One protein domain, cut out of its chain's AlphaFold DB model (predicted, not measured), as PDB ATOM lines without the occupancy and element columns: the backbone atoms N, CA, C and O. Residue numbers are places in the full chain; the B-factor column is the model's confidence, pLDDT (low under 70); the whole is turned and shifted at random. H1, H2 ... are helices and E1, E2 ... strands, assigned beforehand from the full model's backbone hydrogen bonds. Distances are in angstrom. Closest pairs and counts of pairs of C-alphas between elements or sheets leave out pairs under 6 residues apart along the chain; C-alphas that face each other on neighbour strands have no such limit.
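This is residues 2 to 145 of the 182 residues of an uncharacterized protein of Acidimicrobiales bacterium (UniProt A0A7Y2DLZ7). H4 runs through the middle of this domain, with a small three-stranded sheet on one side of it and H5 on another. H2 covers the sheet's E1 edge on the same face as H4, and the sheet's other face is bare. Beyond H5, H6 folds back as the second half of a helical hairpin, and H1 crosses H6. The printed part has 144 residues and is mostly helix, in the order H1 H2 H3 E1 E2 E3 H4 H5 H6; the mixed sheet has the order E1 E3 E2. The whole is compact and rounded, with a radius of gyration of the C-alphas of 14.0 A and spans of 35 by 32 by 30 A.

H1, residues 2 to 18, touches H6, residues 123 to 135, with its residues 10 to 17 alone, opposite ways at a steep tilt of 44 degrees; the closest C-alphas, of Ala 17 and Leu 129, are 5.1 A apart. H2, residues 29 to 41, is on the sheet at a height of 8.3 A and over E1, residues 55 to 58; the local plane there is fitted to only 6 C-alphas. H3, residues 43 to 48, is close to H2 but not clearly touching, with the C-alphas of Cys 40 and Arg 46 closest at 6.6 A. E1 is parallel to E3, residues 73 to 76, with N 74 and O 55 within hydrogen-bond range at 2.8 A. E2, residues 66 to 68, and E3 form an antiparallel hairpin, with N 68 and O 73 2.9 A apart. H4, residues 83 to 99, is on the sheet at a height of 9.0 A and over E3 and E2; with H2 on the same face, this makes two layers, helices on one face of a sheet. H5, residues 107 to 121, is the hub and touches H4, opposite ways at a steep tilt of 50 degrees, with the C-alphas of Ala 91 and His 113 closest at 4.8 A. H5 and H6 form a helical hairpin at a shallow tilt of 28 degrees, with the C-alphas of Val 114 and Ala 126 closest at 4.9 A. H5 only just touches H2, with 3 pairs of C-alphas within 8 A, the closest those of Leu 39 and Met 120 at 7.0 A. Every O i to N i+4 pair is within hydrogen-bond range in H2, H3, H4, H5 and H6, and 12 of 13 are in H1.

H1 begins at C-alpha 2, (-36.031, -12.783, -25.729), and is 24.6 A long. H2 is 18.1 A long, H4 23.9 A, H5 20.8 A and H6 18.4 A. H6 ends at C-alpha 135, (-29.610, -6.598, -9.030).

The C-alphas farthest apart, of Ser 61 and Asn 142, are 38.1 A apart. The printed part has no cut, and no link is long. The mean pLDDT of the printed part is 92.2; residues 2 to 4 and 101 to 102 are under 70.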
ATOM      1  N   MET A   2     -35.953 -12.822 -27.215       54.59
ATOM      2  CA  MET A   2     -36.031 -12.783 -25.729       54.59
ATOM      3  C   MET A   2     -35.380 -13.970 -24.982       54.59
ATOM      4  O   MET A   2     -34.792 -13.768 -23.923       54.59
ATOM      5  N   ARG A   3     -35.433 -15.196 -25.534       57.31
ATOM      6  CA  ARG A   3     -34.834 -16.401 -24.913       57.31
ATOM      7  C   ARG A   3     -33.311 -16.309 -24.738       57.31
ATOM      8  O   ARG A   3     -32.773 -16.822 -23.764       57.31
ATOM      9  N   ASP A   4     -32.621 -15.640 -25.661       63.91
ATOM     10  CA  ASP A   4     -31.166 -15.472 -25.583       63.91
ATOM     11  C   ASP A   4     -30.750 -14.394 -24.577       63.91
ATOM     12  O   ASP A   4     -29.674 -14.499 -23.987       63.91
ATOM     13  N   GLU A   5     -31.615 -13.405 -24.335       77.50
ATOM     14  CA  GLU A   5     -31.345 -12.306 -23.407       77.50
ATOM     15  C   GLU A   5     -31.402 -12.760 -21.949       77.50
ATOM     16  O   GLU A   5     -30.443 -12.570 -21.206       77.50
ATOM     17  N   GLN A   6     -32.487 -13.431 -21.553       80.25
ATOM     18  CA  GLN A   6     -32.644 -13.918 -20.178       80.25
ATOM     19  C   GLN A   6     -31.534 -14.900 -19.802       80.25
ATOM     20  O   GLN A   6     -30.945 -14.795 -18.730       80.25
ATOM     21  N   ARG A   7     -31.181 -15.802 -20.726       87.31
ATOM     22  CA  ARG A   7     -30.051 -16.717 -20.563       87.31
ATOM     23  C   ARG A   7     -28.732 -15.967 -20.361       87.31
ATOM     24  O   ARG A   7     -27.933 -16.337 -19.508       87.31
ATOM     25  N   ARG A   8     -28.480 -14.912 -21.141       90.94
ATOM     26  CA  ARG A   8     -27.271 -14.087 -21.001       90.94
ATOM     27  C   ARG A   8     -27.217 -13.380 -19.647       90.94
ATOM     28  O   ARG A   8     -26.158 -13.378 -19.031       90.94
ATOM     29  N   GLN A   9     -28.331 -12.810 -19.193       93.44
ATOM     30  CA  GLN A   9     -28.412 -12.137 -17.896       93.44
ATOM     31  C   GLN A   9     -28.223 -13.111 -16.731       93.44
ATOM     32  O   GLN A   9     -27.532 -12.779 -15.776       93.44
ATOM     33  N   VAL A  10     -28.788 -14.318 -16.824       94.69
ATOM     34  CA  VAL A  10     -28.604 -15.360 -15.808       94.69
ATOM     35  C   VAL A  10     -27.139 -15.774 -15.697       94.69
ATOM     36  O   VAL A  10     -26.620 -15.777 -14.588       94.69
ATOM     37  N   TYR A  11     -26.442 -16.014 -16.811       94.38
ATOM     38  CA  TYR A  11     -25.005 -16.312 -16.754       94.38
ATOM     39  C   TYR A  11     -24.178 -15.148 -16.198       94.38
ATOM     40  O   TYR A  11     -23.328 -15.368 -15.347       94.38
ATOM     41  N   ALA A  12     -24.466 -13.906 -16.599       95.00
ATOM     42  CA  ALA A  12     -23.766 -12.743 -16.051       95.00
ATOM     43  C   ALA A  12     -23.979 -12.590 -14.532       95.00
ATOM     44  O   ALA A  12     -23.056 -12.236 -13.802       95.00
ATOM     45  N   ALA A  13     -25.189 -12.883 -14.051       96.31
ATOM     46  CA  ALA A  13     -25.496 -12.899 -12.630       96.31
ATOM     47  C   ALA A  13     -24.780 -14.041 -11.889       96.31
ATOM     48  O   ALA A  13     -24.323 -13.859 -10.765       96.31
ATOM     49  N   GLU A  14     -24.667 -15.215 -12.506       96.06
ATOM     50  CA  GLU A  14     -23.947 -16.354 -11.934       96.06
ATOM     51  C   GLU A  14     -22.448 -16.090 -11.816       96.06
ATOM     52  O   GLU A  14     -21.876 -16.384 -10.764       96.06
ATOM     53  N   ASP A  15     -21.852 -15.497 -12.853       94.75
ATOM     54  CA  ASP A  15     -20.448 -15.087 -12.869       94.75
ATOM     55  C   ASP A  15     -20.173 -14.077 -11.749       94.75
ATOM     56  O   ASP A  15     -19.252 -14.273 -10.957       94.75
ATOM     57  N   LEU A  16     -21.015 -13.041 -11.616       94.12
ATOM     58  CA  LEU A  16     -20.868 -12.039 -10.556       94.12
ATOM     59  C   LEU A  16     -21.073 -12.644  -9.156       94.12
ATOM     60  O   LEU A  16     -20.312 -12.348  -8.242       94.12
ATOM     61  N   ALA A  17     -22.060 -13.526  -8.974       93.06
ATOM     62  CA  ALA A  17     -22.301 -14.192  -7.688       93.06
ATOM     63  C   ALA A  17     -21.193 -15.187  -7.294       93.06
ATOM     64  O   ALA A  17     -21.088 -15.573  -6.126       93.06
ATOM     65  N   GLY A  18     -20.421 -15.667  -8.271       90.12
ATOM     66  CA  GLY A  18     -19.276 -16.548  -8.065       90.12
ATOM     67  C   GLY A  18     -17.934 -15.826  -7.976       90.12
ATOM     68  O   GLY A  18     -16.943 -16.462  -7.601       90.12
ATOM     69  N   GLU A  19     -17.878 -14.530  -8.284       89.19
ATOM     70  CA  GLU A  19     -16.643 -13.757  -8.262       89.19
ATOM     71  C   GLU A  19     -15.993 -13.791  -6.870       89.19
ATOM     72  O   GLU A  19     -16.641 -13.615  -5.842       89.19
ATOM     73  N   GLY A  20     -14.689 -14.075  -6.832       83.56
ATOM     74  CA  GLY A  20     -13.927 -14.174  -5.582       83.56
ATOM     75  C   GLY A  20     -14.130 -15.468  -4.782       83.56
ATOM     76  O   GLY A  20     -13.434 -15.657  -3.788       83.56
ATOM     77  N   THR A  21     -15.000 -16.380  -5.227       88.62
ATOM     78  CA  THR A  21     -15.304 -17.654  -4.545       88.62
ATOM     79  C   THR A  21     -14.628 -18.850  -5.222       88.62
ATOM     80  O   THR A  21     -14.120 -18.747  -6.343       88.62
ATOM     81  N   ALA A  22     -14.680 -20.024  -4.587       89.88
ATOM     82  CA  ALA A  22     -14.181 -21.268  -5.174       89.88
ATOM     83  C   ALA A  22     -15.192 -21.990  -6.096       89.88
ATOM     84  O   ALA A  22     -14.979 -23.156  -6.447       89.88
ATOM     85  N   LEU A  23     -16.302 -21.341  -6.484       92.00
ATOM     86  CA  LEU A  23     -17.348 -21.961  -7.314       92.00
ATOM     87  C   LEU A  23     -16.847 -22.393  -8.690       92.00
ATOM     88  O   LEU A  23     -17.240 -23.459  -9.156       92.00
ATOM     89  N   SER A  24     -15.980 -21.586  -9.301       91.81
ATOM     90  CA  SER A  24     -15.382 -21.840 -10.619       91.81
ATOM     91  C   SER A  24     -14.049 -22.591 -10.533       91.81
ATOM     92  O   SER A  24     -13.340 -22.721 -11.529       91.81
ATOM     93  N   GLU A  25     -13.643 -23.052  -9.343       92.31
ATOM     94  CA  GLU A  25     -12.440 -23.871  -9.231       92.31
ATOM     95  C   GLU A  25     -12.682 -25.265  -9.816       92.31
ATOM     96  O   GLU A  25     -13.653 -25.924  -9.426       92.31
ATOM     97  N   PRO A  26     -11.775 -25.770 -10.674       93.88
ATOM     98  CA  PRO A  26     -11.901 -27.112 -11.219       93.88
ATOM     99  C   PRO A  26     -11.969 -28.176 -10.120       93.88
ATOM    100  O   PRO A  26     -11.144 -28.210  -9.201       93.88
ATOM    101  N   ARG A  27     -12.929 -29.088 -10.259       95.00
ATOM    102  CA  ARG A  27     -13.132 -30.267  -9.417       95.00
ATOM    103  C   ARG A  27     -13.016 -31.533 -10.257       95.00
ATOM    104  O   ARG A  27     -13.174 -31.527 -11.477       95.00
ATOM    105  N   THR A  28     -12.734 -32.648  -9.594       95.31
ATOM    106  CA  THR A  28     -12.769 -33.951 -10.259       95.31
ATOM    107  C   THR A  28     -14.216 -34.365 -10.511       95.31
ATOM    108  O   THR A  28     -15.108 -34.045  -9.723       95.31
ATOM    109  N   VAL A  29     -14.451 -35.129 -11.581       95.06
ATOM    110  CA  VAL A  29     -15.777 -35.706 -11.857       95.06
ATOM    111  C   VAL A  29     -16.246 -36.547 -10.671       95.06
ATOM    112  O   VAL A  29     -17.374 -36.386 -10.240       95.06
ATOM    113  N   GLU A  30     -15.362 -37.344 -10.066       97.06
ATOM    114  CA  GLU A  30     -15.675 -38.139  -8.869       97.06
ATOM    115  C   GLU A  30     -16.192 -37.282  -7.700       97.06
ATOM    116  O   GLU A  30     -17.144 -37.657  -7.015       97.06
ATOM    117  N   PHE A  31     -15.587 -36.114  -7.458       97.00
ATOM    118  CA  PHE A  31     -16.063 -35.191  -6.430       97.00
ATOM    119  C   PHE A  31     -17.473 -34.679  -6.750       97.00
ATOM    120  O   PHE A  31     -18.342 -34.699  -5.877       97.00
ATOM    121  N   LEU A  32     -17.713 -34.268  -7.998       97.62
ATOM    122  CA  LEU A  32     -19.022 -33.781  -8.439       97.62
ATOM    123  C   LEU A  32     -20.083 -34.887  -8.374       97.62
ATOM    124  O   LEU A  32     -21.146 -34.654  -7.810       97.62
ATOM    125  N   THR A  33     -19.767 -36.101  -8.828       98.19
ATOM    126  CA  THR A  33     -20.641 -37.278  -8.736       98.19
ATOM    127  C   THR A  33     -21.059 -37.549  -7.294       98.19
ATOM    128  O   THR A  33     -22.252 -37.575  -7.006       98.19
ATOM    129  N   ARG A  34     -20.109 -37.655  -6.353       98.06
ATOM    130  CA  ARG A  34     -20.434 -37.908  -4.935       98.06
ATOM    131  C   ARG A  34     -21.281 -36.800  -4.315       98.06
ATOM    132  O   ARG A  34     -22.152 -37.077  -3.491       98.06
ATOM    133  N   SER A  35     -21.025 -35.549  -4.698       98.00
ATOM    134  CA  SER A  35     -21.794 -34.396  -4.218       98.00
ATOM    135  C   SER A  35     -23.239 -34.455  -4.721       98.00
ATOM    136  O   SER A  35     -24.174 -34.287  -3.938       98.00
ATOM    137  N   THR A  36     -23.428 -34.782  -6.002       98.44
ATOM    138  CA  THR A  36     -24.745 -35.003  -6.609       98.44
ATOM    139  C   THR A  36     -25.479 -36.168  -5.956       98.44
ATOM    140  O   THR A  36     -26.620 -36.012  -5.537       98.44
ATOM    141  N   GLU A  37     -24.825 -37.315  -5.774       98.31
ATOM    142  CA  GLU A  37     -25.415 -38.478  -5.100       98.31
ATOM    143  C   GLU A  37     -25.833 -38.166  -3.656       98.31
ATOM    144  O   GLU A  37     -26.862 -38.647  -3.176       98.31
ATOM    145  N   ALA A  38     -25.042 -37.376  -2.928       97.94
ATOM    146  CA  ALA A  38     -25.385 -36.952  -1.576       97.94
ATOM    147  C   ALA A  38     -26.628 -36.047  -1.564       97.94
ATOM    148  O   ALA A  38     -27.538 -36.290  -0.766       97.94
ATOM    149  N   LEU A  39     -26.718 -35.078  -2.484       98.00
ATOM    150  CA  LEU A  39     -27.908 -34.241  -2.657       98.00
ATOM    151  C   LEU A  39     -29.138 -35.083  -3.023       98.00
ATOM    152  O   LEU A  39     -30.159 -35.018  -2.335       98.00
ATOM    153  N   CYS A  40     -29.020 -35.914  -4.062       98.12
ATOM    154  CA  CYS A  40     -30.107 -36.728  -4.596       98.12
ATOM    155  C   CYS A  40     -30.593 -37.803  -3.620       98.12
ATOM    156  O   CYS A  40     -31.731 -38.243  -3.727       98.12
ATOM    157  N   ARG A  41     -29.782 -38.240  -2.646       97.00
ATOM    158  CA  ARG A  41     -30.243 -39.139  -1.571       97.00
ATOM    159  C   ARG A  41     -31.003 -38.409  -0.463       97.00
ATOM    160  O   ARG A  41     -31.806 -39.044   0.235       97.00
ATOM    161  N   GLY A  42     -30.794 -37.101  -0.319       96.12
ATOM    162  CA  GLY A  42     -31.445 -36.266   0.684       96.12
ATOM    163  C   GLY A  42     -32.972 -36.312   0.595       96.12
ATOM    164  O   GLY A  42     -33.554 -36.371  -0.489       96.12
ATOM    165  N   ARG A  43     -33.641 -36.273   1.757       95.94
ATOM    166  CA  ARG A  43     -35.113 -36.270   1.837       95.94
ATOM    167  C   ARG A  43     -35.712 -35.083   1.078       95.94
ATOM    168  O   ARG A  43     -36.689 -35.266   0.367       95.94
ATOM    169  N   TRP A  44     -35.097 -33.907   1.195       96.75
ATOM    170  CA  TRP A  44     -35.561 -32.696   0.517       96.75
ATOM    171  C   TRP A  44     -35.653 -32.871  -1.004       96.75
ATOM    172  O   TRP A  44     -36.699 -32.606  -1.580       96.75
ATOM    173  N   TRP A  45     -34.607 -33.404  -1.641       97.44
ATOM    174  CA  TRP A  45     -34.596 -33.633  -3.088       97.44
ATOM    175  C   TRP A  45     -35.668 -34.640  -3.521       97.44
ATOM    176  O   TRP A  45     -36.493 -34.350  -4.380       97.44
ATOM    177  N   ARG A  46     -35.690 -35.826  -2.899       96.44
ATOM    178  CA  ARG A  46     -36.559 -36.926  -3.354       96.44
ATOM    179  C   ARG A  46     -38.020 -36.767  -2.968       96.44
ATOM    180  O   ARG A  46     -38.887 -37.215  -3.703       96.44
ATOM    181  N   VAL A  47     -38.283 -36.226  -1.782       94.75
ATOM    182  CA  VAL A  47     -39.624 -36.220  -1.182       94.75
ATOM    183  C   VAL A  47     -40.242 -34.835  -1.250       94.75
ATOM    184  O   VAL A  47     -41.368 -34.714  -1.710       94.75
ATOM    185  N   ASP A  48     -39.523 -33.800  -0.812       95.06
ATOM    186  CA  ASP A  48     -40.116 -32.459  -0.717       95.06
ATOM    187  C   ASP A  48     -40.158 -31.746  -2.076       95.06
ATOM    188  O   ASP A  48     -41.088 -30.990  -2.333       95.06
ATOM    189  N   LEU A  49     -39.168 -31.987  -2.945       93.81
ATOM    190  CA  LEU A  49     -39.184 -31.529  -4.339       93.81
ATOM    191  C   LEU A  49     -39.739 -32.568  -5.324       93.81
ATOM    192  O   LEU A  49     -40.104 -32.199  -6.434       93.81
ATOM    193  N   GLY A  50     -39.771 -33.854  -4.959       94.88
ATOM    194  CA  GLY A  50     -40.211 -34.926  -5.860       94.88
ATOM    195  C   GLY A  50     -39.236 -35.242  -7.004       94.88
ATOM    196  O   GLY A  50     -39.641 -35.826  -8.004       94.88
ATOM    197  N   CYS A  51     -37.961 -34.862  -6.882       95.88
ATOM    198  CA  CYS A  51     -36.972 -35.021  -7.945       95.88
ATOM    199  C   CYS A  51     -36.339 -36.424  -7.963       95.88
ATOM    200  O   CYS A  51     -36.026 -37.016  -6.923       95.88
ATOM    201  N   GLY A  52     -36.082 -36.941  -9.166       95.06
ATOM    202  CA  GLY A  52     -35.389 -38.219  -9.372       95.06
ATOM    203  C   GLY A  52     -33.868 -38.117  -9.208       95.06
ATOM    204  O   GLY A  52     -33.303 -37.022  -9.191       95.06
ATOM    205  N   ALA A  53     -33.181 -39.259  -9.132       97.31
ATOM    206  CA  ALA A  53     -31.714 -39.295  -9.138       97.31
ATOM    207  C   ALA A  53     -31.139 -38.689 -10.433       97.31
ATOM    208  O   ALA A  53     -31.798 -38.712 -11.475       97.31
ATOM    209  N   VAL A  54     -29.932 -38.129 -10.347       97.88
ATOM    210  CA  VAL A  54     -29.214 -37.515 -11.468       97.88
ATOM    211  C   VAL A  54     -27.787 -38.046 -11.477       97.88
ATOM    212  O   VAL A  54     -27.110 -37.996 -10.450       97.88
ATOM    213  N   ASP A  55     -27.334 -38.515 -12.633       97.69
ATOM    214  CA  ASP A  55     -25.972 -39.015 -12.819       97.69
ATOM    215  C   ASP A  55     -25.076 -37.947 -13.454       97.69
ATOM    216  O   ASP A  55     -25.548 -37.059 -14.166       97.69
ATOM    217  N   ILE A  56     -23.764 -38.038 -13.223       97.31
ATOM    218  CA  ILE A  56     -22.768 -37.147 -13.833       97.31
ATOM    219  C   ILE A  56     -21.922 -37.936 -14.831       97.31
ATOM    220  O   ILE A  56     -21.344 -38.967 -14.485       97.31
ATOM    221  N   ALA A  57     -21.783 -37.412 -16.047       94.81
ATOM    222  CA  ALA A  57     -20.883 -37.943 -17.062       94.81
ATOM    223  C   ALA A  57     -19.938 -36.856 -17.581       94.81
ATOM    224  O   ALA A  57     -20.300 -35.684 -17.684       94.81
ATOM    225  N   LEU A  58     -18.718 -37.248 -17.955       92.69
ATOM    226  CA  LEU A  58     -17.791 -36.345 -18.631       92.69
ATOM    227  C   LEU A  58     -18.046 -36.367 -20.138       92.69
ATOM    228  O   LEU A  58     -17.879 -37.396 -20.795       92.69
ATOM    229  N   ASN A  59     -18.363 -35.209 -20.694       88.88
ATOM    230  CA  ASN A  59     -18.596 -35.021 -22.113       88.88
ATOM    231  C   ASN A  59     -17.306 -34.590 -22.818       88.88
ATOM    232  O   ASN A  59     -16.990 -33.408 -22.916       88.88
ATOM    233  N   ARG A  60     -16.529 -35.567 -23.293       83.00
ATOM    234  CA  ARG A  60     -15.232 -35.307 -23.946       83.00
ATOM    235  C   ARG A  60     -15.359 -34.751 -25.367       83.00
ATOM    236  O   ARG A  60     -14.381 -34.227 -25.888       83.00
ATOM    237  N   SER A  61     -16.525 -34.898 -25.992       79.38
ATOM    238  CA  SER A  61     -16.778 -34.510 -27.382       79.38
ATOM    239  C   SER A  61     -17.339 -33.101 -27.536       79.38
ATOM    240  O   SER A  61     -17.192 -32.513 -28.605       79.38
ATOM    241  N   GLU A  62     -17.973 -32.542 -26.504       71.69
ATOM    242  CA  GLU A  62     -18.648 -31.249 -26.609       71.69
ATOM    243  C   GLU A  62     -18.007 -30.151 -25.758       71.69
ATOM    244  O   GLU A  62     -17.353 -30.368 -24.735       71.69
ATOM    245  N   GLN A  63     -18.246 -28.913 -26.190       76.75
ATOM    246  CA  GLN A  63     -17.737 -27.709 -25.534       76.75
ATOM    247  C   GLN A  63     -18.655 -27.187 -24.421       76.75
ATOM    248  O   GLN A  63     -18.379 -26.126 -23.865       76.75
ATOM    249  N   ARG A  64     -19.782 -27.853 -24.135       86.38
ATOM    250  CA  ARG A  64     -20.809 -27.336 -23.220       86.38
ATOM    251  C   ARG A  64     -21.292 -28.401 -22.254       86.38
ATOM    252  O   ARG A  64     -21.372 -29.574 -22.607       86.38
ATOM    253  N   SER A  65     -21.611 -27.946 -21.050       92.56
ATOM    254  CA  SER A  65     -22.317 -28.744 -20.059       92.56
ATOM    255  C   SER A  65     -23.826 -28.628 -20.273       92.56
ATOM    256  O   SER A  65     -24.290 -27.585 -20.741       92.56
ATOM    257  N   TYR A  66     -24.567 -29.697 -19.991       93.81
ATOM    258  CA  TYR A  66     -26.030 -29.704 -20.039       93.81
ATOM    259  C   TYR A  66     -26.622 -30.870 -19.235       93.81
ATOM    260  O   TYR A  66     -26.027 -31.948 -19.146       93.81
ATOM    261  N   PHE A  67     -27.830 -30.684 -18.713       94.94
ATOM    262  CA  PHE A  67     -28.698 -31.759 -18.236       94.94
ATOM    263  C   PHE A  67     -29.544 -32.359 -19.374       94.94
ATOM    264  O   PHE A  67     -30.186 -31.639 -20.138       94.94
ATOM    265  N   SER A  68     -29.575 -33.691 -19.465       94.12
ATOM    266  CA  SER A  68     -30.436 -34.459 -20.372       94.12
ATOM    267  C   SER A  68     -31.656 -35.010 -19.626       94.12
ATOM    268  O   SER A  68     -31.497 -35.944 -18.837       94.12
ATOM    269  N   PRO A  69     -32.883 -34.534 -19.905       92.12
ATOM    270  CA  PRO A  69     -34.086 -35.053 -19.250       92.12
ATOM    271  C   PRO A  69     -34.372 -36.526 -19.559       92.12
ATOM    272  O   PRO A  69     -34.877 -37.252 -18.707       92.12
ATOM    273  N   LEU A  70     -34.022 -36.986 -20.768       92.00
ATOM    274  CA  LEU A  70     -34.288 -38.354 -21.222       92.00
ATOM    275  C   LEU A  70     -33.459 -39.389 -20.458       92.00
ATOM    276  O   LEU A  70     -33.966 -40.440 -20.081       92.00
ATOM    277  N   THR A  71     -32.174 -39.101 -20.262       94.94
ATOM    278  CA  THR A  71     -31.237 -40.026 -19.609       94.94
ATOM    279  C   THR A  71     -30.999 -39.688 -18.144       94.94
ATOM    280  O   THR A  71     -30.378 -40.477 -17.445       94.94
ATOM    281  N   ARG A  72     -31.471 -38.525 -17.681       95.50
ATOM    282  CA  ARG A  72     -31.194 -37.951 -16.355       95.50
ATOM    283  C   ARG A  72     -29.702 -37.813 -16.039       95.50
ATOM    284  O   ARG A  72     -29.279 -37.932 -14.892       95.50
ATOM    285  N   VAL A  73     -28.912 -37.529 -17.069       97.19
ATOM    286  CA  VAL A  73     -27.463 -37.336 -16.959       97.19
ATOM    287  C   VAL A  73     -27.140 -35.857 -17.119       97.19
ATOM    288  O   VAL A  73     -27.582 -35.228 -18.081       97.19
ATOM    289  N   ILE A  74     -26.332 -35.318 -16.209       97.31
ATOM    290  CA  ILE A  74     -25.599 -34.072 -16.422       97.31
ATOM    291  C   ILE A  74     -24.287 -34.423 -17.114       97.31
ATOM    292  O   ILE A  74     -23.384 -35.035 -16.539       97.31
ATOM    293  N   SER A  75     -24.193 -34.011 -18.368       96.38
ATOM    294  CA  SER A  75     -22.988 -34.088 -19.177       96.38
ATOM    295  C   SER A  75     -22.151 -32.844 -18.910       96.38
ATOM    296  O   SER A  75     -22.569 -31.749 -19.271       96.38
ATOM    297  N   LEU A  76     -20.978 -32.983 -18.291       94.44
ATOM    298  CA  LEU A  76     -20.075 -31.864 -18.006       94.44
ATOM    299  C   LEU A  76     -18.961 -31.772 -19.046       94.44
ATOM    300  O   LEU A  76     -18.275 -32.759 -19.321       94.44
ATOM    301  N   SER A  77     -18.734 -30.577 -19.592       93.31
ATOM    302  CA  SER A  77     -17.529 -30.315 -20.382       93.31
ATOM    303  C   SER A  77     -16.293 -30.318 -19.468       93.31
ATOM    304  O   SER A  77     -16.368 -29.766 -18.370       93.31
ATOM    305  N   PRO A  78     -15.127 -30.842 -19.902       88.31
ATOM    306  CA  PRO A  78     -13.904 -30.846 -19.095       88.31
ATOM    307  C   PRO A  78     -13.477 -29.470 -18.570       88.31
ATOM    308  O   PRO A  78     -12.814 -29.386 -17.541       88.31
ATOM    309  N   GLN A  79     -13.840 -28.400 -19.281       88.56
ATOM    310  CA  GLN A  79     -13.519 -27.018 -18.910       88.56
ATOM    311  C   GLN A  79     -14.490 -26.434 -17.878       88.56
ATOM    312  O   GLN A  79     -14.171 -25.416 -17.284       88.56
ATOM    313  N   ALA A  80     -15.648 -27.063 -17.676       90.25
ATOM    314  CA  ALA A  80     -16.736 -26.609 -16.808       90.25
ATOM    315  C   ALA A  80     -17.060 -27.667 -15.730       90.25
ATOM    316  O   ALA A  80     -18.208 -27.871 -15.336       90.25
ATOM    317  N   CYS A  81     -16.033 -28.404 -15.294       94.38
ATOM    318  CA  CYS A  81     -16.109 -29.344 -14.177       94.38
ATOM    319  C   CYS A  81     -15.929 -28.589 -12.855       94.38
ATOM    320  O   CYS A  81     -14.906 -28.726 -12.186       94.38
ATOM    321  N   ASP A  82     -16.917 -27.784 -12.485       95.69
ATOM    322  CA  ASP A  82     -16.899 -26.943 -11.289       95.69
ATOM    323  C   ASP A  82     -18.277 -26.917 -10.595       95.69
ATOM    324  O   ASP A  82     -19.262 -27.476 -11.089       95.69
ATOM    325  N   LEU A  83     -18.342 -26.325  -9.400       96.56
ATOM    326  CA  LEU A  83     -19.564 -26.303  -8.586       96.56
ATOM    327  C   LEU A  83     -20.609 -25.316  -9.118       96.56
ATOM    328  O   LEU A  83     -21.809 -25.555  -8.957       96.56
ATOM    329  N   GLY A  84     -20.173 -24.224  -9.750       96.75
ATOM    330  CA  GLY A  84     -21.068 -23.259 -10.385       96.75
ATOM    331  C   GLY A  84     -21.887 -23.923 -11.488       96.75
ATOM    332  O   GLY A  84     -23.116 -23.903 -11.446       96.75
ATOM    333  N   THR A  85     -21.202 -24.610 -12.398       96.88
ATOM    334  CA  THR A  85     -21.811 -25.379 -13.484       96.88
ATOM    335  C   THR A  85     -22.668 -26.520 -12.942       96.88
ATOM    336  O   THR A  85     -23.808 -26.681 -13.370       96.88
ATOM    337  N   LEU A  86     -22.178 -27.291 -11.963       98.00
ATOM    338  CA  LEU A  86     -22.962 -28.393 -11.398       98.00
ATOM    339  C   LEU A  86     -24.296 -27.909 -10.805       98.00
ATOM    340  O   LEU A  86     -25.341 -28.503 -11.065       98.00
ATOM    341  N   THR A  87     -24.274 -26.839 -10.005       98.19
ATOM    342  CA  THR A  87     -25.498 -26.316  -9.372       98.19
ATOM    343  C   THR A  87     -26.479 -25.723 -10.385       98.19
ATOM    344  O   THR A  87     -27.686 -25.874 -10.194       98.19
ATOM    345  N   HIS A  88     -25.982 -25.143 -11.483       97.75
ATOM    346  CA  HIS A  88     -26.801 -24.702 -12.615       97.75
ATOM    347  C   HIS A  88     -27.532 -25.880 -13.274       97.75
ATOM    348  O   HIS A  88     -28.750 -25.855 -13.437       97.75
ATOM    349  N   GLU A  89     -26.810 -26.949 -13.614       97.50
ATOM    350  CA  GLU A  89     -27.404 -28.106 -14.295       97.50
ATOM    351  C   GLU A  89     -28.351 -28.907 -13.387       97.50
ATOM    352  O   GLU A  89     -29.389 -29.393 -13.837       97.50
ATOM    353  N   LEU A  90     -28.066 -28.984 -12.084       98.06
ATOM    354  CA  LEU A  90     -28.996 -29.561 -11.107       98.06
ATOM    355  C   LEU A  90     -30.291 -28.751 -10.986       98.06
ATOM    356  O   LEU A  90     -31.354 -29.331 -10.764       98.06
ATOM    357  N   ALA A  91     -30.233 -27.428 -11.150       97.12
ATOM    358  CA  ALA A  91     -31.430 -26.597 -11.165       97.12
ATOM    359  C   ALA A  91     -32.306 -26.872 -12.397       97.12
ATOM    360  O   ALA A  91     -33.526 -26.908 -12.259       97.12
ATOM    361  N   HIS A  92     -31.711 -27.155 -13.566       95.94
ATOM    362  CA  HIS A  92     -32.466 -27.643 -14.733       95.94
ATOM    363  C   HIS A  92     -33.132 -28.986 -14.458       95.94
ATOM    364  O   HIS A  92     -34.299 -29.159 -14.798       95.94
ATOM    365  N   ALA A  93     -32.424 -29.916 -13.812       96.31
ATOM    366  CA  ALA A  93     -32.996 -31.210 -13.452       96.31
ATOM    367  C   ALA A  93     -34.210 -31.064 -12.522       96.31
ATOM    368  O   ALA A  93     -35.254 -31.666 -12.763       96.31
ATOM    369  N   ALA A  94     -34.097 -30.212 -11.499       95.69
ATOM    370  CA  ALA A  94     -35.200 -29.942 -10.588       95.69
ATOM    371  C   ALA A  94     -36.363 -29.201 -11.274       95.69
ATOM    372  O   ALA A  94     -37.525 -29.502 -11.005       95.69
ATOM    373  N   ALA A  95     -36.072 -28.251 -12.171       93.62
ATOM    374  CA  ALA A  95     -37.096 -27.499 -12.901       93.62
ATOM    375  C   ALA A  95     -37.898 -28.422 -13.820       93.62
ATOM    376  O   ALA A  95     -39.126 -28.370 -13.822       93.62
ATOM    377  N   PHE A  96     -37.199 -29.325 -14.512       92.94
ATOM    378  CA  PHE A  96     -37.816 -30.336 -15.357       92.94
ATOM    379  C   PHE A  96     -38.797 -31.223 -14.579       92.94
ATOM    380  O   PHE A  96     -39.924 -31.417 -15.027       92.94
ATOM    381  N   ASP A  97     -38.398 -31.714 -13.403       91.69
ATOM    382  CA  ASP A  97     -39.239 -32.605 -12.590       91.69
ATOM    383  C   ASP A  97     -40.458 -31.895 -11.971       91.69
ATOM    384  O   ASP A  97     -41.459 -32.545 -11.672       91.69
ATOM    385  N   THR A  98     -40.393 -30.575 -11.769       88.50
ATOM    386  CA  THR A  98     -41.419 -29.826 -11.019       88.50
ATOM    387  C   THR A  98     -42.373 -29.004 -11.885       88.50
ATOM    388  O   THR A  98     -43.509 -28.799 -11.467       88.50
ATOM    389  N   ASP A  99     -41.951 -28.544 -13.066       84.06
ATOM    390  CA  ASP A  99     -42.767 -27.677 -13.941       84.06
ATOM    391  C   ASP A  99     -42.628 -28.021 -15.441       84.06
ATOM    392  O   ASP A  99     -43.255 -27.410 -16.305       84.06
ATOM    393  N   GLY A 100     -41.820 -29.029 -15.791       78.88
ATOM    394  CA  GLY A 100     -41.604 -29.441 -17.179       78.88
ATOM    395  C   GLY A 100     -40.637 -28.533 -17.953       78.88
ATOM    396  O   GLY A 100     -39.584 -28.151 -17.454       78.88
ATOM    397  N   TYR A 101     -40.941 -28.249 -19.226       68.19
ATOM    398  CA  TYR A 101     -40.011 -27.636 -20.198       68.19
ATOM    399  C   TYR A 101     -40.083 -26.092 -20.310       68.19
ATOM    400  O   TYR A 101     -39.512 -25.513 -21.239       68.19
ATOM    401  N   GLU A 102     -40.778 -25.409 -19.404       64.88
ATOM    402  CA  GLU A 102     -41.043 -23.962 -19.484       64.88
ATOM    403  C   GLU A 102     -40.000 -23.121 -18.719       64.88
ATOM    404  O   GLU A 102     -39.315 -23.601 -17.819       64.88
ATOM    405  N   PRO A 103     -39.769 -21.877 -19.172       73.12
ATOM    406  CA  PRO A 103     -38.520 -21.461 -19.800       73.12
ATOM    407  C   PRO A 103     -37.268 -21.853 -19.009       73.12
ATOM    408  O   PRO A 103     -37.133 -21.498 -17.840       73.12
ATOM    409  N   LEU A 104     -36.301 -22.457 -19.716       82.88
ATOM    410  CA  LEU A 104     -35.007 -22.952 -19.207       82.88
ATOM    411  C   LEU A 104     -34.349 -22.067 -18.134       82.88
ATOM    412  O   LEU A 104     -33.821 -22.582 -17.164       82.88
ATOM    413  N   HIS A 105     -34.390 -20.739 -18.277       91.44
ATOM    414  CA  HIS A 105     -33.767 -19.792 -17.336       91.44
ATOM    415  C   HIS A 105     -34.775 -18.810 -16.709       91.44
ATOM    416  O   HIS A 105     -34.443 -17.666 -16.389       91.44
ATOM    417  N   GLY A 106     -36.033 -19.236 -16.582       92.25
ATOM    418  CA  GLY A 106     -37.138 -18.451 -16.038       92.25
ATOM    419  C   GLY A 106     -37.138 -18.307 -14.509       92.25
ATOM    420  O   GLY A 106     -36.231 -18.783 -13.824       92.25
ATOM    421  N   PRO A 107     -38.172 -17.653 -13.942       93.69
ATOM    422  CA  PRO A 107     -38.302 -17.468 -12.497       93.69
ATOM    423  C   PRO A 107     -38.243 -18.759 -11.677       93.69
ATOM    424  O   PRO A 107     -37.634 -18.756 -10.609       93.69
ATOM    425  N   HIS A 108     -38.828 -19.843 -12.191       93.31
ATOM    426  CA  HIS A 108     -38.838 -21.147 -11.532       93.31
ATOM    427  C   HIS A 108     -37.436 -21.760 -11.445       93.31
ATOM    428  O   HIS A 108     -36.955 -22.046 -10.349       93.31
ATOM    429  N   PHE A 109     -36.724 -21.825 -12.579       94.69
ATOM    430  CA  PHE A 109     -35.310 -22.215 -12.628       94.69
ATOM    431  C   PHE A 109     -34.471 -21.404 -11.638       94.69
ATOM    432  O   PHE A 109     -33.721 -21.973 -10.852       94.69
ATOM    433  N   ARG A 110     -34.614 -20.072 -11.623       96.38
ATOM    434  CA  ARG A 110     -33.828 -19.206 -10.730       96.38
ATOM    435  C   ARG A 110     -34.116 -19.482  -9.255       96.38
ATOM    436  O   ARG A 110     -33.184 -19.490  -8.452       96.38
ATOM    437  N   THR A 111     -35.376 -19.734  -8.892       96.50
ATOM    438  CA  THR A 111     -35.744 -20.153  -7.531       96.50
ATOM    439  C   THR A 111     -35.074 -21.471  -7.167       96.50
ATOM    440  O   THR A 111     -34.437 -21.558  -6.117       96.50
ATOM    441  N   LEU A 112     -35.153 -22.470  -8.044       96.88
ATOM    442  CA  LEU A 112     -34.528 -23.769  -7.821       96.88
ATOM    443  C   LEU A 112     -33.004 -23.676  -7.777       96.88
ATOM    444  O   LEU A 112     -32.392 -24.312  -6.928       96.88
ATOM    445  N   HIS A 113     -32.380 -22.827  -8.589       97.38
ATOM    446  CA  HIS A 113     -30.935 -22.619  -8.563       97.38
ATOM    447  C   HIS A 113     -30.474 -22.042  -7.219       97.38
ATOM    448  O   HIS A 113     -29.531 -22.553  -6.613       97.38
ATOM    449  N   VAL A 114     -31.193 -21.052  -6.682       97.88
ATOM    450  CA  VAL A 114     -30.942 -20.529  -5.329       97.88
ATOM    451  C   VAL A 114     -31.120 -21.626  -4.271       97.88
ATOM    452  O   VAL A 114     -30.282 -21.765  -3.377       97.88
ATOM    453  N   GLN A 115     -32.174 -22.438  -4.369       97.88
ATOM    454  CA  GLN A 115     -32.419 -23.530  -3.423       97.88
ATOM    455  C   GLN A 115     -31.358 -24.637  -3.497       97.88
ATOM    456  O   GLN A 115     -30.893 -25.102  -2.458       97.88
ATOM    457  N   VAL A 116     -30.934 -25.024  -4.700       97.88
ATOM    458  CA  VAL A 116     -29.863 -25.999  -4.931       97.88
ATOM    459  C   VAL A 116     -28.547 -25.475  -4.371       97.88
ATOM    460  O   VAL A 116     -27.883 -26.200  -3.634       97.88
ATOM    461  N   ARG A 117     -28.187 -24.206  -4.621       97.25
ATOM    462  CA  ARG A 117     -26.994 -23.601  -4.006       97.25
ATOM    463  C   ARG A 117     -27.076 -23.596  -2.486       97.25
ATOM    464  O   ARG A 117     -26.079 -23.888  -1.834       97.25
ATOM    465  N   ARG A 118     -28.257 -23.357  -1.909       96.94
ATOM    466  CA  ARG A 118     -28.450 -23.451  -0.454       96.94
ATOM    467  C   ARG A 118     -28.222 -24.870   0.053       96.94
ATOM    468  O   ARG A 118     -27.468 -25.055   1.002       96.94
ATOM    469  N   ALA A 119     -28.857 -25.857  -0.572       97.19
ATOM    470  CA  ALA A 119     -28.753 -27.256  -0.170       97.19
ATOM    471  C   ALA A 119     -27.332 -27.805  -0.357       97.19
ATOM    472  O   ALA A 119     -26.878 -28.628   0.431       97.19
ATOM    473  N   MET A 120     -26.611 -27.346  -1.379       97.00
ATOM    474  CA  MET A 120     -25.255 -27.804  -1.672       97.00
ATOM    475  C   MET A 120     -24.198 -27.080  -0.841       97.00
ATOM    476  O   MET A 120     -23.313 -27.734  -0.307       97.00
ATOM    477  N   LEU A 121     -24.281 -25.753  -0.725       95.69
ATOM    478  CA  LEU A 121     -23.178 -24.884  -0.282       95.69
ATOM    479  C   LEU A 121     -23.553 -23.946   0.874       95.69
ATOM    480  O   LEU A 121     -22.721 -23.172   1.346       95.69
ATOM    481  N   GLY A 122     -24.796 -24.014   1.346       94.94
ATOM    482  CA  GLY A 122     -25.274 -23.281   2.509       94.94
ATOM    483  C   GLY A 122     -25.924 -21.934   2.194       94.94
ATOM    484  O   GLY A 122     -25.973 -21.448   1.062       94.94
ATOM    485  N   THR A 123     -26.465 -21.324   3.248       94.56
ATOM    486  CA  THR A 123     -27.331 -20.137   3.172       94.56
ATOM    487  C   THR A 123     -26.667 -18.932   2.516       94.56
ATOM    488  O   THR A 123     -27.324 -18.243   1.739       94.56
ATOM    489  N   ARG A 124     -25.384 -18.676   2.797       93.69
ATOM    490  CA  ARG A 124     -24.681 -17.502   2.257       93.69
ATOM    491  C   ARG A 124     -24.587 -17.549   0.730       93.69
ATOM    492  O   ARG A 124     -25.012 -16.605   0.081       93.69
ATOM    493  N   CYS A 125     -24.161 -18.682   0.165       94.75
ATOM    494  CA  CYS A 125     -24.050 -18.874  -1.286       94.75
ATOM    495  C   CYS A 125     -25.376 -18.606  -2.021       94.75
ATOM    496  O   CYS A 125     -25.415 -17.974  -3.077       94.75
ATOM    497  N   ALA A 126     -26.482 -19.066  -1.439       95.81
ATOM    498  CA  ALA A 126     -27.814 -18.837  -1.982       95.81
ATOM    499  C   ALA A 126     -28.276 -17.382  -1.847       95.81
ATOM    500  O   ALA A 126     -28.899 -16.851  -2.767       95.81
ATOM    501  N   ALA A 127     -27.983 -16.742  -0.712       95.00
ATOM    502  CA  ALA A 127     -28.311 -15.340  -0.481       95.00
ATOM    503  C   ALA A 127     -27.575 -14.422  -1.466       95.00
ATOM    504  O   ALA A 127     -28.206 -13.533  -2.038       95.00
ATOM    505  N   ASP A 128     -26.295 -14.693  -1.719       95.69
ATOM    506  CA  ASP A 128     -25.469 -13.925  -2.651       95.69
ATOM    507  C   ASP A 128     -25.989 -14.076  -4.094       95.69
ATOM    508  O   ASP A 128     -26.242 -13.072  -4.763       95.69
ATOM    509  N   LEU A 129     -26.301 -15.301  -4.551       97.19
ATOM    510  CA  LEU A 129     -26.930 -15.505  -5.868       97.19
ATOM    511  C   LEU A 129     -28.286 -14.785  -5.983       97.19
ATOM    512  O   LEU A 129     -28.563 -14.139  -6.993       97.19
ATOM    513  N   LEU A 130     -29.134 -14.872  -4.955       97.31
ATOM    514  CA  LEU A 130     -30.439 -14.207  -4.944       97.31
ATOM    515  C   LEU A 130     -30.304 -12.678  -4.997       97.31
ATOM    516  O   LEU A 130     -31.081 -12.017  -5.689       97.31
ATOM    517  N   ALA A 131     -29.337 -12.112  -4.273       96.88
ATOM    518  CA  ALA A 131     -29.050 -10.682  -4.301       96.88
ATOM    519  C   ALA A 131     -28.626 -10.233  -5.705       96.88
ATOM    520  O   ALA A 131     -29.157  -9.243  -6.212       96.88
ATOM    521  N   VAL A 132     -27.762 -11.001  -6.371       97.38
ATOM    522  CA  VAL A 132     -27.335 -10.689  -7.736       97.38
ATOM    523  C   VAL A 132     -28.481 -10.850  -8.738       97.38
ATOM    524  O   VAL A 132     -28.699  -9.959  -9.556       97.38
ATOM    525  N   TYR A 133     -29.301 -11.903  -8.654       97.31
ATOM    526  CA  TYR A 133     -30.500 -11.998  -9.494       97.31
ATOM    527  C   TYR A 133     -31.407 -10.772  -9.335       97.31
ATOM    528  O   TYR A 133     -31.853 -10.208 -10.336       97.31
ATOM    529  N   ARG A 134     -31.607 -10.275  -8.108       96.31
ATOM    530  CA  ARG A 134     -32.364  -9.035  -7.867       96.31
ATOM    531  C   ARG A 134     -31.696  -7.809  -8.492       96.31
ATOM    532  O   ARG A 134     -32.399  -7.003  -9.094       96.31
ATOM    533  N   GLN A 135     -30.370  -7.688  -8.404       96.50
ATOM    534  CA  GLN A 135     -29.610  -6.598  -9.030       96.50
ATOM    535  C   GLN A 135     -29.794  -6.560 -10.555       96.50
ATOM    536  O   GLN A 135     -29.902  -5.484 -11.135       96.50
ATOM    537  N   PHE A 136     -29.889  -7.724 -11.200       95.38
ATOM    538  CA  PHE A 136     -30.144  -7.846 -12.640       95.38
ATOM    539  C   PHE A 136     -31.639  -7.747 -13.016       95.38
ATOM    540  O   PHE A 136     -31.986  -7.915 -14.185       95.38
ATOM    541  N   GLY A 137     -32.544  -7.507 -12.059       95.69
ATOM    542  CA  GLY A 137     -33.993  -7.481 -12.308       95.69
ATOM    543  C   GLY A 137     -34.593  -8.858 -12.634       95.69
ATOM    544  O   GLY A 137     -35.664  -8.958 -13.233       95.69
ATOM    545  N   LEU A 138     -33.909  -9.940 -12.260       94.56
ATOM    546  CA  LEU A 138     -34.288 -11.317 -12.553       94.56
ATOM    547  C   LEU A 138     -35.190 -11.867 -11.440       94.56
ATOM    548  O   LEU A 138     -34.730 -12.257 -10.371       94.56
ATOM    549  N   ALA A 139     -36.497 -11.915 -11.699       93.94
ATOM    550  CA  ALA A 139     -37.489 -12.370 -10.725       93.94
ATOM    551  C   ALA A 139     -37.320 -13.846 -10.306       93.94
ATOM    552  O   ALA A 139     -37.198 -14.732 -11.147       93.94
ATOM    553  N   THR A 140     -37.422 -14.136  -9.015       93.81
ATOM    554  CA  THR A 140     -37.596 -15.497  -8.476       93.81
ATOM    555  C   THR A 140     -39.041 -15.685  -8.021       93.81
ATOM    556  O   THR A 140     -39.693 -14.724  -7.618       93.81
ATOM    557  N   MET A 141     -39.544 -16.912  -8.051       92.56
ATOM    558  CA  MET A 141     -40.830 -17.284  -7.454       92.56
ATOM    559  C   MET A 141     -40.710 -17.538  -5.949       92.56
ATOM    560  O   MET A 141     -39.613 -17.748  -5.422       92.56
ATOM    561  N   ASN A 142     -41.859 -17.590  -5.271       85.62
ATOM    562  CA  ASN A 142     -41.941 -18.096  -3.907       85.62
ATOM    563  C   ASN A 142     -41.604 -19.591  -3.886       85.62
ATOM    564  O   ASN A 142     -42.200 -20.381  -4.615       85.62
ATOM    565  N   ALA A 143     -40.649 -19.964  -3.039       81.06
ATOM    566  CA  ALA A 143     -40.274 -21.353  -2.825       81.06
ATOM    567  C   ALA A 143     -41.465 -22.164  -2.292       81.06
ATOM    568  O   ALA A 143     -42.067 -21.790  -1.287       81.06
ATOM    569  N   GLN A 144     -41.767 -23.290  -2.938       73.81
ATOM    570  CA  GLN A 144     -42.820 -24.212  -2.494       73.81
ATOM    571  C   GLN A 144     -42.331 -25.212  -1.433       73.81
ATOM    572  O   GLN A 144     -43.141 -25.818  -0.738       73.81
ATOM    573  N   SER A 145     -41.010 -25.364  -1.272       82.44
ATOM    574  CA  SER A 145     -40.388 -26.275  -0.307       82.44
ATOM    575  C   SER A 145     -39.381 -25.560   0.596       82.44
ATOM    576  O   SER A 145     -38.706 -24.603   0.199       82.44
TER     577      SER A 145